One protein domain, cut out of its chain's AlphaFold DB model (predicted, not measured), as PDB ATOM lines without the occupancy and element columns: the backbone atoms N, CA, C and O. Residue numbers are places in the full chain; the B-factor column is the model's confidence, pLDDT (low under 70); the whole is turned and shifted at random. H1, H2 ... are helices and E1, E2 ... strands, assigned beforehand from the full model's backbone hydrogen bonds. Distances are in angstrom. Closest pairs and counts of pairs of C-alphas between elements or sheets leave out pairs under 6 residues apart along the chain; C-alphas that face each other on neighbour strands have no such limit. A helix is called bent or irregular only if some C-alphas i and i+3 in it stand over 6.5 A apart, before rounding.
ATOM      1  N   LEU A 140     371.345 291.257 217.343       86.06
ATOM      2  CA  LEU A 140     372.735 291.547 217.678       86.06
ATOM      3  C   LEU A 140     373.159 292.956 217.226       86.06
ATOM      4  O   LEU A 140     374.156 293.469 217.721       86.06
ATOM      5  N   ASP A 141     372.378 293.614 216.367       85.62
ATOM      6  CA  ASP A 141     372.599 294.992 215.912       85.62
ATOM      7  C   ASP A 141     372.524 296.028 217.047       85.62
ATOM      8  O   ASP A 141     373.144 297.089 216.967       85.62
ATOM      9  N   TYR A 142     371.820 295.721 218.142       89.38
ATOM     10  CA  TYR A 142     371.766 296.587 219.328       89.38
ATOM     11  C   TYR A 142     372.962 296.390 220.269       89.38
ATOM     12  O   TYR A 142     373.058 297.046 221.308       89.38
ATOM     13  N   ILE A 143     373.891 295.497 219.926       89.00
ATOM     14  CA  ILE A 143     375.115 295.275 220.681       89.00
ATOM     15  C   ILE A 143     376.173 296.288 220.233       89.00
ATOM     16  O   ILE A 143     376.756 296.190 219.157       89.00
ATOM     17  N   GLN A 144     376.473 297.248 221.103       86.75
ATOM     18  CA  GLN A 144     377.515 298.246 220.885       86.75
ATOM     19  C   GLN A 144     378.832 297.800 221.516       86.75
ATOM     20  O   GLN A 144     378.894 297.416 222.691       86.75
ATOM     21  N   LYS A 145     379.915 297.913 220.745       82.12
ATOM     22  CA  LYS A 145     381.279 297.767 221.253       82.12
ATOM     23  C   LYS A 145     381.783 299.135 221.708       82.12
ATOM     24  O   LYS A 145     381.928 300.042 220.897       82.12
ATOM     25  N   LEU A 146     382.048 299.277 223.001       78.06
ATOM     26  CA  LEU A 146     382.700 300.465 223.549       78.06
ATOM     27  C   LEU A 146     384.208 300.393 223.274       78.06
ATOM     28  O   LEU A 146     384.786 299.303 223.223       78.06
ATOM     29  N   GLU A 147     384.864 301.551 223.175       75.75
ATOM     30  CA  GLU A 147     386.320 301.668 222.965       75.75
ATOM     31  C   GLU A 147     387.144 300.875 224.001       75.75
ATOM     32  O   GLU A 147     388.237 300.399 223.712       75.75
ATOM     33  N   SER A 148     386.582 300.633 225.190       71.25
ATOM     34  CA  SER A 148     387.196 299.876 226.292       71.25
ATOM     35  C   SER A 148     387.065 298.345 226.196       71.25
ATOM     36  O   SER A 148     387.224 297.655 227.200       71.25
ATOM     37  N   SER A 149     386.746 297.785 225.024       69.69
ATOM     38  CA  SER A 149     386.455 296.347 224.827       69.69
ATOM     39  C   SER A 149     385.258 295.808 225.627       69.69
ATOM     40  O   SER A 149     385.015 294.603 225.643       69.69
ATOM     41  N   LYS A 150     384.474 296.686 226.263       78.06
ATOM     42  CA  LYS A 150     383.209 296.329 226.908       78.06
ATOM     43  C   LYS A 150     382.086 296.318 225.879       78.06
ATOM     44  O   LYS A 150     381.990 297.200 225.029       78.06
ATOM     45  N   VAL A 151     381.227 295.315 225.985       86.12
ATOM     46  CA  VAL A 151     380.051 295.152 225.136       86.12
ATOM     47  C   VAL A 151     378.828 295.616 225.924       86.12
ATOM     48  O   VAL A 151     378.660 295.216 227.076       86.12
ATOM     49  N   ARG A 152     377.993 296.480 225.337       87.75
ATOM     50  CA  ARG A 152     376.756 296.975 225.958       87.75
ATOM     51  C   ARG A 152     375.592 296.824 224.991       87.75
ATOM     52  O   ARG A 152     375.721 297.151 223.818       87.75
ATOM     53  N   PHE A 153     374.454 296.382 225.507       89.06
ATOM     54  CA  PHE A 153     373.202 296.376 224.763       89.06
ATOM     55  C   PHE A 153     372.532 297.757 224.831       89.06
ATOM     56  O   PHE A 153     372.353 298.306 225.922       89.06
ATOM     57  N   ASP A 154     372.201 298.342 223.681       91.44
ATOM     58  CA  ASP A 154     371.555 299.651 223.591       91.44
ATOM     59  C   ASP A 154     370.026 299.538 223.627       91.44
ATOM     60  O   ASP A 154     369.337 299.556 222.604       91.44
ATOM     61  N   GLU A 155     369.495 299.452 224.848       88.88
ATOM     62  CA  GLU A 155     368.053 299.348 225.084       88.88
ATOM     63  C   GLU A 155     367.280 300.585 224.602       88.88
ATOM     64  O   GLU A 155     366.134 300.472 224.179       88.88
ATOM     65  N   GLN A 156     367.894 301.775 224.623       89.75
ATOM     66  CA  GLN A 156     367.209 303.005 224.216       89.75
ATOM     67  C   GLN A 156     366.940 303.012 222.712       89.75
ATOM     68  O   GLN A 156     365.824 303.322 222.282       89.75
ATOM     69  N   THR A 157     367.942 302.632 221.916       90.38
ATOM     70  CA  THR A 157     367.787 302.501 220.462       90.38
ATOM     71  C   THR A 157     366.810 301.381 220.121       90.38
ATOM     72  O   THR A 157     365.878 301.611 219.348       90.38
ATOM     73  N   ARG A 158     366.922 300.218 220.780       90.56
ATOM     74  CA  ARG A 158     365.955 299.124 220.615       90.56
ATOM     75  C   ARG A 158     364.528 299.586 220.886       90.56
ATOM     76  O   ARG A 158     363.644 299.345 220.069       90.56
ATOM     77  N   MET A 159     364.290 300.267 222.005       91.62
ATOM     78  CA  MET A 159     362.946 300.696 222.384       91.62
ATOM     79  C   MET A 159     362.372 301.710 221.392       91.62
ATOM     80  O   MET A 159     361.197 301.633 221.031       91.62
ATOM     81  N   LYS A 160     363.200 302.633 220.890       91.31
ATOM     82  CA  LYS A 160     362.802 303.583 219.845       91.31
ATOM     83  C   LYS A 160     362.306 302.864 218.583       91.31
ATOM     84  O   LYS A 160     361.240 303.217 218.076       91.31
ATOM     85  N   ASP A 161     363.021 301.841 218.125       90.56
ATOM     86  CA  ASP A 161     362.640 301.057 216.944       90.56
ATOM     87  C   ASP A 161     361.411 300.176 217.212       90.56
ATOM     88  O   ASP A 161     360.512 300.044 216.376       90.56
ATOM     89  N   TYR A 162     361.320 299.610 218.414       90.19
ATOM     90  CA  TYR A 162     360.214 298.749 218.823       90.19
ATOM     91  C   TYR A 162     358.876 299.487 218.862       90.19
ATOM     92  O   TYR A 162     357.867 298.950 218.408       90.19
ATOM     93  N   LYS A 163     358.838 300.734 219.332       90.75
ATOM     94  CA  LYS A 163     357.598 301.531 219.347       90.75
ATOM     95  C   LYS A 163     356.977 301.707 217.962       90.75
ATOM     96  O   LYS A 163     355.756 301.817 217.840       90.75
ATOM     97  N   VAL A 164     357.806 301.768 216.916       88.88
ATOM     98  CA  VAL A 164     357.346 301.992 215.537       88.88
ATOM     99  C   VAL A 164     357.120 300.699 214.753       88.88
ATOM    100  O   VAL A 164     356.495 300.737 213.686       88.88
ATOM    101  N   ARG A 165     357.578 299.566 215.295       89.56
ATOM    102  CA  ARG A 165     357.515 298.238 214.681       89.56
ATOM    103  C   ARG A 165     356.073 297.819 214.387       89.56
ATOM    104  O   ARG A 165     355.140 298.151 215.120       89.56
ATOM    105  N   HIS A 166     355.884 297.092 213.287       87.06
ATOM    106  CA  HIS A 166     354.555 296.744 212.782       87.06
ATOM    107  C   HIS A 166     353.761 295.915 213.811       87.06
ATOM    108  O   HIS A 166     352.655 296.279 214.195       87.06
ATOM    109  N   GLN A 167     354.368 294.861 214.345       89.44
ATOM    110  CA  GLN A 167     353.788 293.933 215.318       89.44
ATOM    111  C   GLN A 167     353.247 294.672 216.549       89.44
ATOM    112  O   GLN A 167     352.066 294.561 216.879       89.44
ATOM    113  N   ASN A 168     354.074 295.535 217.137       91.62
ATOM    114  CA  ASN A 168     353.745 296.299 218.339       91.62
ATOM    115  C   ASN A 168     352.651 297.339 218.082       91.62
ATOM    116  O   ASN A 168     351.967 297.770 218.997       91.62
ATOM    117  N   ARG A 169     352.464 297.783 216.839       88.94
ATOM    118  CA  ARG A 169     351.437 298.766 216.475       88.94
ATOM    119  C   ARG A 169     350.130 298.134 216.014       88.94
ATOM    120  O   ARG A 169     349.108 298.822 216.019       88.94
ATOM    121  N   PHE A 170     350.171 296.887 215.561       85.75
ATOM    122  CA  PHE A 170     349.068 296.266 214.837       85.75
ATOM    123  C   PHE A 170     348.587 294.959 215.457       85.75
ATOM    124  O   PHE A 170     347.384 294.739 215.515       85.75
ATOM    125  N   ILE A 171     349.478 294.113 215.962       88.44
ATOM    126  CA  ILE A 171     349.106 292.783 216.450       88.44
ATOM    127  C   ILE A 171     348.795 292.823 217.951       88.44
ATOM    128  O   ILE A 171     347.721 292.375 218.344       88.44
ATOM    129  N   PHE A 172     349.668 293.426 218.762       91.19
ATOM    130  CA  PHE A 172     349.523 293.515 220.227       91.19
ATOM    131  C   PHE A 172     349.754 294.941 220.773       91.19
ATOM    132  O   PHE A 172     350.607 295.179 221.631       91.19
ATOM    133  N   PRO A 173     349.034 295.957 220.257       93.00
ATOM    134  CA  PRO A 173     349.300 297.338 220.639       93.00
ATOM    135  C   PRO A 173     348.933 297.686 222.077       93.00
ATOM    136  O   PRO A 173     349.513 298.637 222.602       93.00
ATOM    137  N   GLY A 174     347.997 296.957 222.689       93.19
ATOM    138  CA  GLY A 174     347.580 297.199 224.067       93.19
ATOM    139  C   GLY A 174     348.571 296.602 225.055       93.19
ATOM    140  O   GLY A 174     349.017 297.291 225.963       93.19
ATOM    141  N   GLU A 175     348.964 295.355 224.823       94.31
ATOM    142  CA  GLU A 175     349.923 294.593 225.616       94.31
ATOM    143  C   GLU A 175     351.282 295.301 225.626       94.31
ATOM    144  O   GLU A 175     351.810 295.615 226.689       94.31
ATOM    145  N   PHE A 176     351.784 295.694 224.449       94.62
ATOM    146  CA  PHE A 176     353.034 296.451 224.354       94.62
ATOM    147  C   PHE A 176     352.953 297.809 225.068       94.62
ATOM    148  O   PHE A 176     353.919 298.256 225.686       94.62
ATOM    149  N   LEU A 177     351.801 298.487 224.993       94.81
ATOM    150  CA  LEU A 177     351.609 299.762 225.681       94.81
ATOM    151  C   LEU A 177     351.598 299.578 227.201       94.81
ATOM    152  O   LEU A 177     352.186 300.395 227.900       94.81
ATOM    153  N   VAL A 178     350.962 298.527 227.721       95.00
ATOM    154  CA  VAL A 178     350.936 298.223 229.161       95.00
ATOM    155  C   VAL A 178     352.350 298.006 229.696       95.00
ATOM    156  O   VAL A 178     352.691 298.568 230.739       95.00
ATOM    157  N   ASP A 179     353.181 297.278 228.957       94.50
ATOM    158  CA  ASP A 179     354.543 296.953 229.383       94.50
ATOM    159  C   ASP A 179     355.495 298.158 229.279       94.50
ATOM    160  O   ASP A 179     356.384 298.324 230.118       94.50
ATOM    161  N   HIS A 180     355.283 299.048 228.300       94.62
ATOM    162  CA  HIS A 180     356.251 300.095 227.941       94.62
ATOM    163  C   HIS A 180     355.726 301.537 227.993       94.62
ATOM    164  O   HIS A 180     356.418 302.450 227.548       94.62
ATOM    165  N   TRP A 181     354.536 301.815 228.543       93.56
ATOM    166  CA  TRP A 181     353.933 303.165 228.503       93.56
ATOM    167  C   TRP A 181     354.831 304.277 229.061       93.56
ATOM    168  O   TRP A 181     354.718 305.423 228.630       93.56
ATOM    169  N   ARG A 182     355.722 303.957 230.008       93.94
ATOM    170  CA  ARG A 182     356.655 304.922 230.614       93.94
ATOM    171  C   ARG A 182     357.704 305.428 229.635       93.94
ATOM    172  O   ARG A 182     358.194 306.540 229.801       93.94
ATOM    173  N   ASP A 183     358.015 304.637 228.616       92.00
ATOM    174  CA  ASP A 183     358.997 305.001 227.606       92.00
ATOM    175  C   ASP A 183     358.390 305.929 226.547       92.00
ATOM    176  O   ASP A 183     359.129 306.569 225.804       92.00
ATOM    177  N   TYR A 184     357.060 306.031 226.453       92.69
ATOM    178  CA  TYR A 184     356.363 306.817 225.435       92.69
ATOM    179  C   TYR A 184     356.305 308.310 225.773       92.69
ATOM    180  O   TYR A 184     355.997 308.724 226.891       92.69
ATOM    181  N   THR A 185     356.491 309.153 224.758       93.38
ATOM    182  CA  THR A 185     356.072 310.556 224.840       93.38
ATOM    183  C   THR A 185     354.543 310.655 224.828       93.38
ATOM    184  O   THR A 185     353.851 309.753 224.358       93.38
ATOM    185  N   LYS A 186     353.983 311.784 225.281       93.62
ATOM    186  CA  LYS A 186     352.520 311.996 225.293       93.62
ATOM    187  C   LYS A 186     351.877 311.757 223.920       93.62
ATOM    188  O   LYS A 186     350.825 311.134 223.836       93.62
ATOM    189  N   VAL A 187     352.511 312.238 222.851       93.56
ATOM    190  CA  VAL A 187     351.993 312.105 221.480       93.56
ATOM    191  C   VAL A 187     352.009 310.645 221.033       93.56
ATOM    192  O   VAL A 187     350.997 310.141 220.548       93.56
ATOM    193  N   GLU A 188     353.129 309.949 221.239       92.81
ATOM    194  CA  GLU A 188     353.246 308.529 220.903       92.81
ATOM    195  C   GLU A 188     352.238 307.693 221.701       92.81
ATOM    196  O   GLU A 188     351.620 306.787 221.144       92.81
ATOM    197  N   PHE A 189     352.043 308.012 222.986       94.25
ATOM    198  CA  PHE A 189     351.111 307.313 223.865       94.25
ATOM    199  C   PHE A 189     349.688 307.372 223.306       94.25
ATOM    200  O   PHE A 189     349.066 306.332 223.113       94.25
ATOM    201  N   PHE A 190     349.181 308.561 222.960       93.94
ATOM    202  CA  PHE A 190     347.838 308.696 222.382       93.94
ATOM    203  C   PHE A 190     347.717 308.043 221.003       93.94
ATOM    204  O   PHE A 190     346.683 307.443 220.695       93.94
ATOM    205  N   ALA A 191     348.765 308.098 220.177       91.50
ATOM    206  CA  ALA A 191     348.777 307.403 218.893       91.50
ATOM    207  C   ALA A 191     348.674 305.875 219.072       91.50
ATOM    208  O   ALA A 191     347.899 305.216 218.374       91.50
ATOM    209  N   GLN A 192     349.407 305.317 220.036       93.00
ATOM    210  CA  GLN A 192     349.385 303.893 220.366       93.00
ATOM    211  C   GLN A 192     348.064 303.473 221.028       93.00
ATOM    212  O   GLN A 192     347.484 302.437 220.693       93.00
ATOM    213  N   LEU A 193     347.519 304.321 221.896       93.81
ATOM    214  CA  LEU A 193     346.212 304.132 222.513       93.81
ATOM    215  C   LEU A 193     345.101 304.083 221.454       93.81
ATOM    216  O   LEU A 193     344.226 303.222 221.496       93.81
ATOM    217  N   THR A 194     345.184 304.943 220.437       91.50
ATOM    218  CA  THR A 194     344.233 304.949 219.315       91.50
ATOM    219  C   THR A 194     344.287 303.635 218.531       91.50
ATOM    220  O   THR A 194     343.243 303.092 218.181       91.50
ATOM    221  N   LYS A 195     345.482 303.073 218.299       90.75
ATOM    222  CA  LYS A 195     345.648 301.739 217.683       90.75
ATOM    223  C   LYS A 195     345.089 300.616 218.554       90.75
ATOM    224  O   LYS A 195     344.611 299.606 218.037       90.75
ATOM    225  N   THR A 196     345.115 300.797 219.870       91.88
ATOM    226  CA  THR A 196     344.534 299.851 220.825       91.88
ATOM    227  C   THR A 196     343.005 299.861 220.756       91.88
ATOM    228  O   THR A 196     342.389 298.796 220.698       91.88
ATOM    229  N   PHE A 197     342.384 301.042 220.687       89.69
ATOM    230  CA  PHE A 197     340.926 301.166 220.745       89.69
ATOM    231  C   PHE A 197     340.197 301.092 219.404       89.69
ATOM    232  O   PHE A 197     339.055 300.635 219.403       89.69
ATOM    233  N   ILE A 198     340.820 301.507 218.300       91.06
ATOM    234  CA  ILE A 198     340.163 301.613 216.991       91.06
ATOM    235  C   ILE A 198     340.749 300.573 216.033       91.06
ATOM    236  O   ILE A 198     341.878 300.728 215.550       91.06
ATOM    237  N   LEU A 199     339.980 299.523 215.738       88.44
ATOM    238  CA  LEU A 199     340.397 298.440 214.844       88.44
ATOM    239  C   LEU A 199     340.528 298.904 213.396       88.44
ATOM    240  O   LEU A 199     341.467 298.495 212.721       88.44
ATOM    241  N   LEU A 200     339.674 299.813 212.927       85.81
ATOM    242  CA  LEU A 200     339.783 300.366 211.577       85.81
ATOM    243  C   LEU A 200     341.133 301.059 211.354       85.81
ATOM    244  O   LEU A 200     341.789 300.839 210.342       85.81
ATOM    245  N   ASN A 201     341.592 301.863 212.317       84.06
ATOM    246  CA  ASN A 201     342.903 302.516 212.248       84.06
ATOM    247  C   ASN A 201     344.049 301.492 212.302       84.06
ATOM    248  O   ASN A 201     345.091 301.669 211.671       84.06
ATOM    249  N   ARG A 202     343.852 300.407 213.053       84.50
ATOM    250  CA  ARG A 202     344.798 299.297 213.142       84.50
ATOM    251  C   ARG A 202     344.896 298.553 211.804       84.50
ATOM    252  O   ARG A 202     345.987 298.385 211.295       84.50
ATOM    253  N   PHE A 203     343.800 298.158 211.178       84.44
ATOM    254  CA  PHE A 203     343.858 297.288 209.996       84.44
ATOM    255  C   PHE A 203     343.729 298.018 208.656       84.44
ATOM    256  O   PHE A 203     343.745 297.383 207.606       84.44
ATOM    257  N   ARG A 204     343.694 299.358 208.662       81.12
ATOM    258  CA  ARG A 204     343.612 300.188 207.449       81.12
ATOM    259  C   ARG A 204     344.624 299.803 206.366       81.12
ATOM    260  O   ARG A 204     344.289 299.898 205.193       81.12
ATOM    261  N   SER A 205     345.846 299.423 206.743       73.81
ATOM    262  CA  SER A 205     346.934 299.170 205.789       73.81
ATOM    263  C   SER A 205     346.727 297.947 204.903       73.81
ATOM    264  O   SER A 205     347.332 297.910 203.846       73.81
ATOM    265  N   PHE A 206     345.914 296.980 205.333       77.25
ATOM    266  CA  PHE A 206     345.631 295.759 204.573       77.25
ATOM    267  C   PHE A 206     344.129 295.499 204.432       77.25
ATOM    268  O   PHE A 206     343.704 294.400 204.104       77.25
ATOM    269  N   LEU A 207     343.297 296.508 204.704       80.06
ATOM    270  CA  LEU A 207     341.846 296.383 204.585       80.06
ATOM    271  C   LEU A 207     341.429 296.043 203.152       80.06
ATOM    272  O   LEU A 207     340.456 295.325 202.960       80.06
TER     273      LEU A 207
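AT A GLANCE: This is residues 140 to 207 of the 275 residues of an uncharacterized protein of Leptospira interrogans serovar Bataviae str. HAI135 (UniProt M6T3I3). A small strand hairpin, E1 and E2, makes one end of a long, loose model, and H1 leads from it to a helical body in which H3 and H4 lie side by side as a helical hairpin, with H2 and H5 by the last residues of H4. The printed part has 68 residues, in the order E1 E2 H1 H2 H3 H4 H5, mostly helix, its two strands antiparallel. The radius of gyration of the C-alphas is 15.0 A and the spans are 49 by 25 by 17 A, only just elongated.

IN THESE COORDINATES: Find C-alpha 143 at (375.115, 295.275, 220.681), where E1, residues 143 to 145, begins; E2 is residues 151 to 153. Next come H1, residues 155 to 164, 14.6 A long, and H2, residues 166 to 170. H3, residues 173 to 183, 14.2 A, is irregular: C-alphas 179 and 182 are 8.3 A apart. H4, residues 186 to 197, runs 16.5 A. H5, residues 199 to 206, 11.8 A, is irregular too, with C-alphas 202 and 205 7.7 A apart; it ends at C-alpha 206 at (345.631, 295.759, 204.573).

HOW THE PARTS SIT: In the hairpin E1 and E2, look for N 144 and O 152, 2.8 A apart. H1 and H4 are near each other. H3 and H4 touch, closest at C-alphas Gly 174 and Thr 196, 5.2 A, at a shallow tilt of 14 degrees, opposite ways. H2 only just touches H5, with 3 pairs of C-alphas within 8 A, closest Phe 170 and Arg 202, 5.5 A. H4 and H5 touch only at the corner, closest at C-alphas Lys 195 and Arg 202, 5.2 A, about perpendicular at 87 degrees. In H2 and H4 every O i to N i+4 pair is within hydrogen-bond range; H1 has 5 of 6, H3 5 of 7, H5 2 of 4.

THE WHOLE: The C-alphas farthest apart, Ser 148 and Leu 207, are 50.4 A apart. The printed part has no cut, and its links are tight. Its mean pLDDT is 88.6; look at residue 149 for the one value under 70.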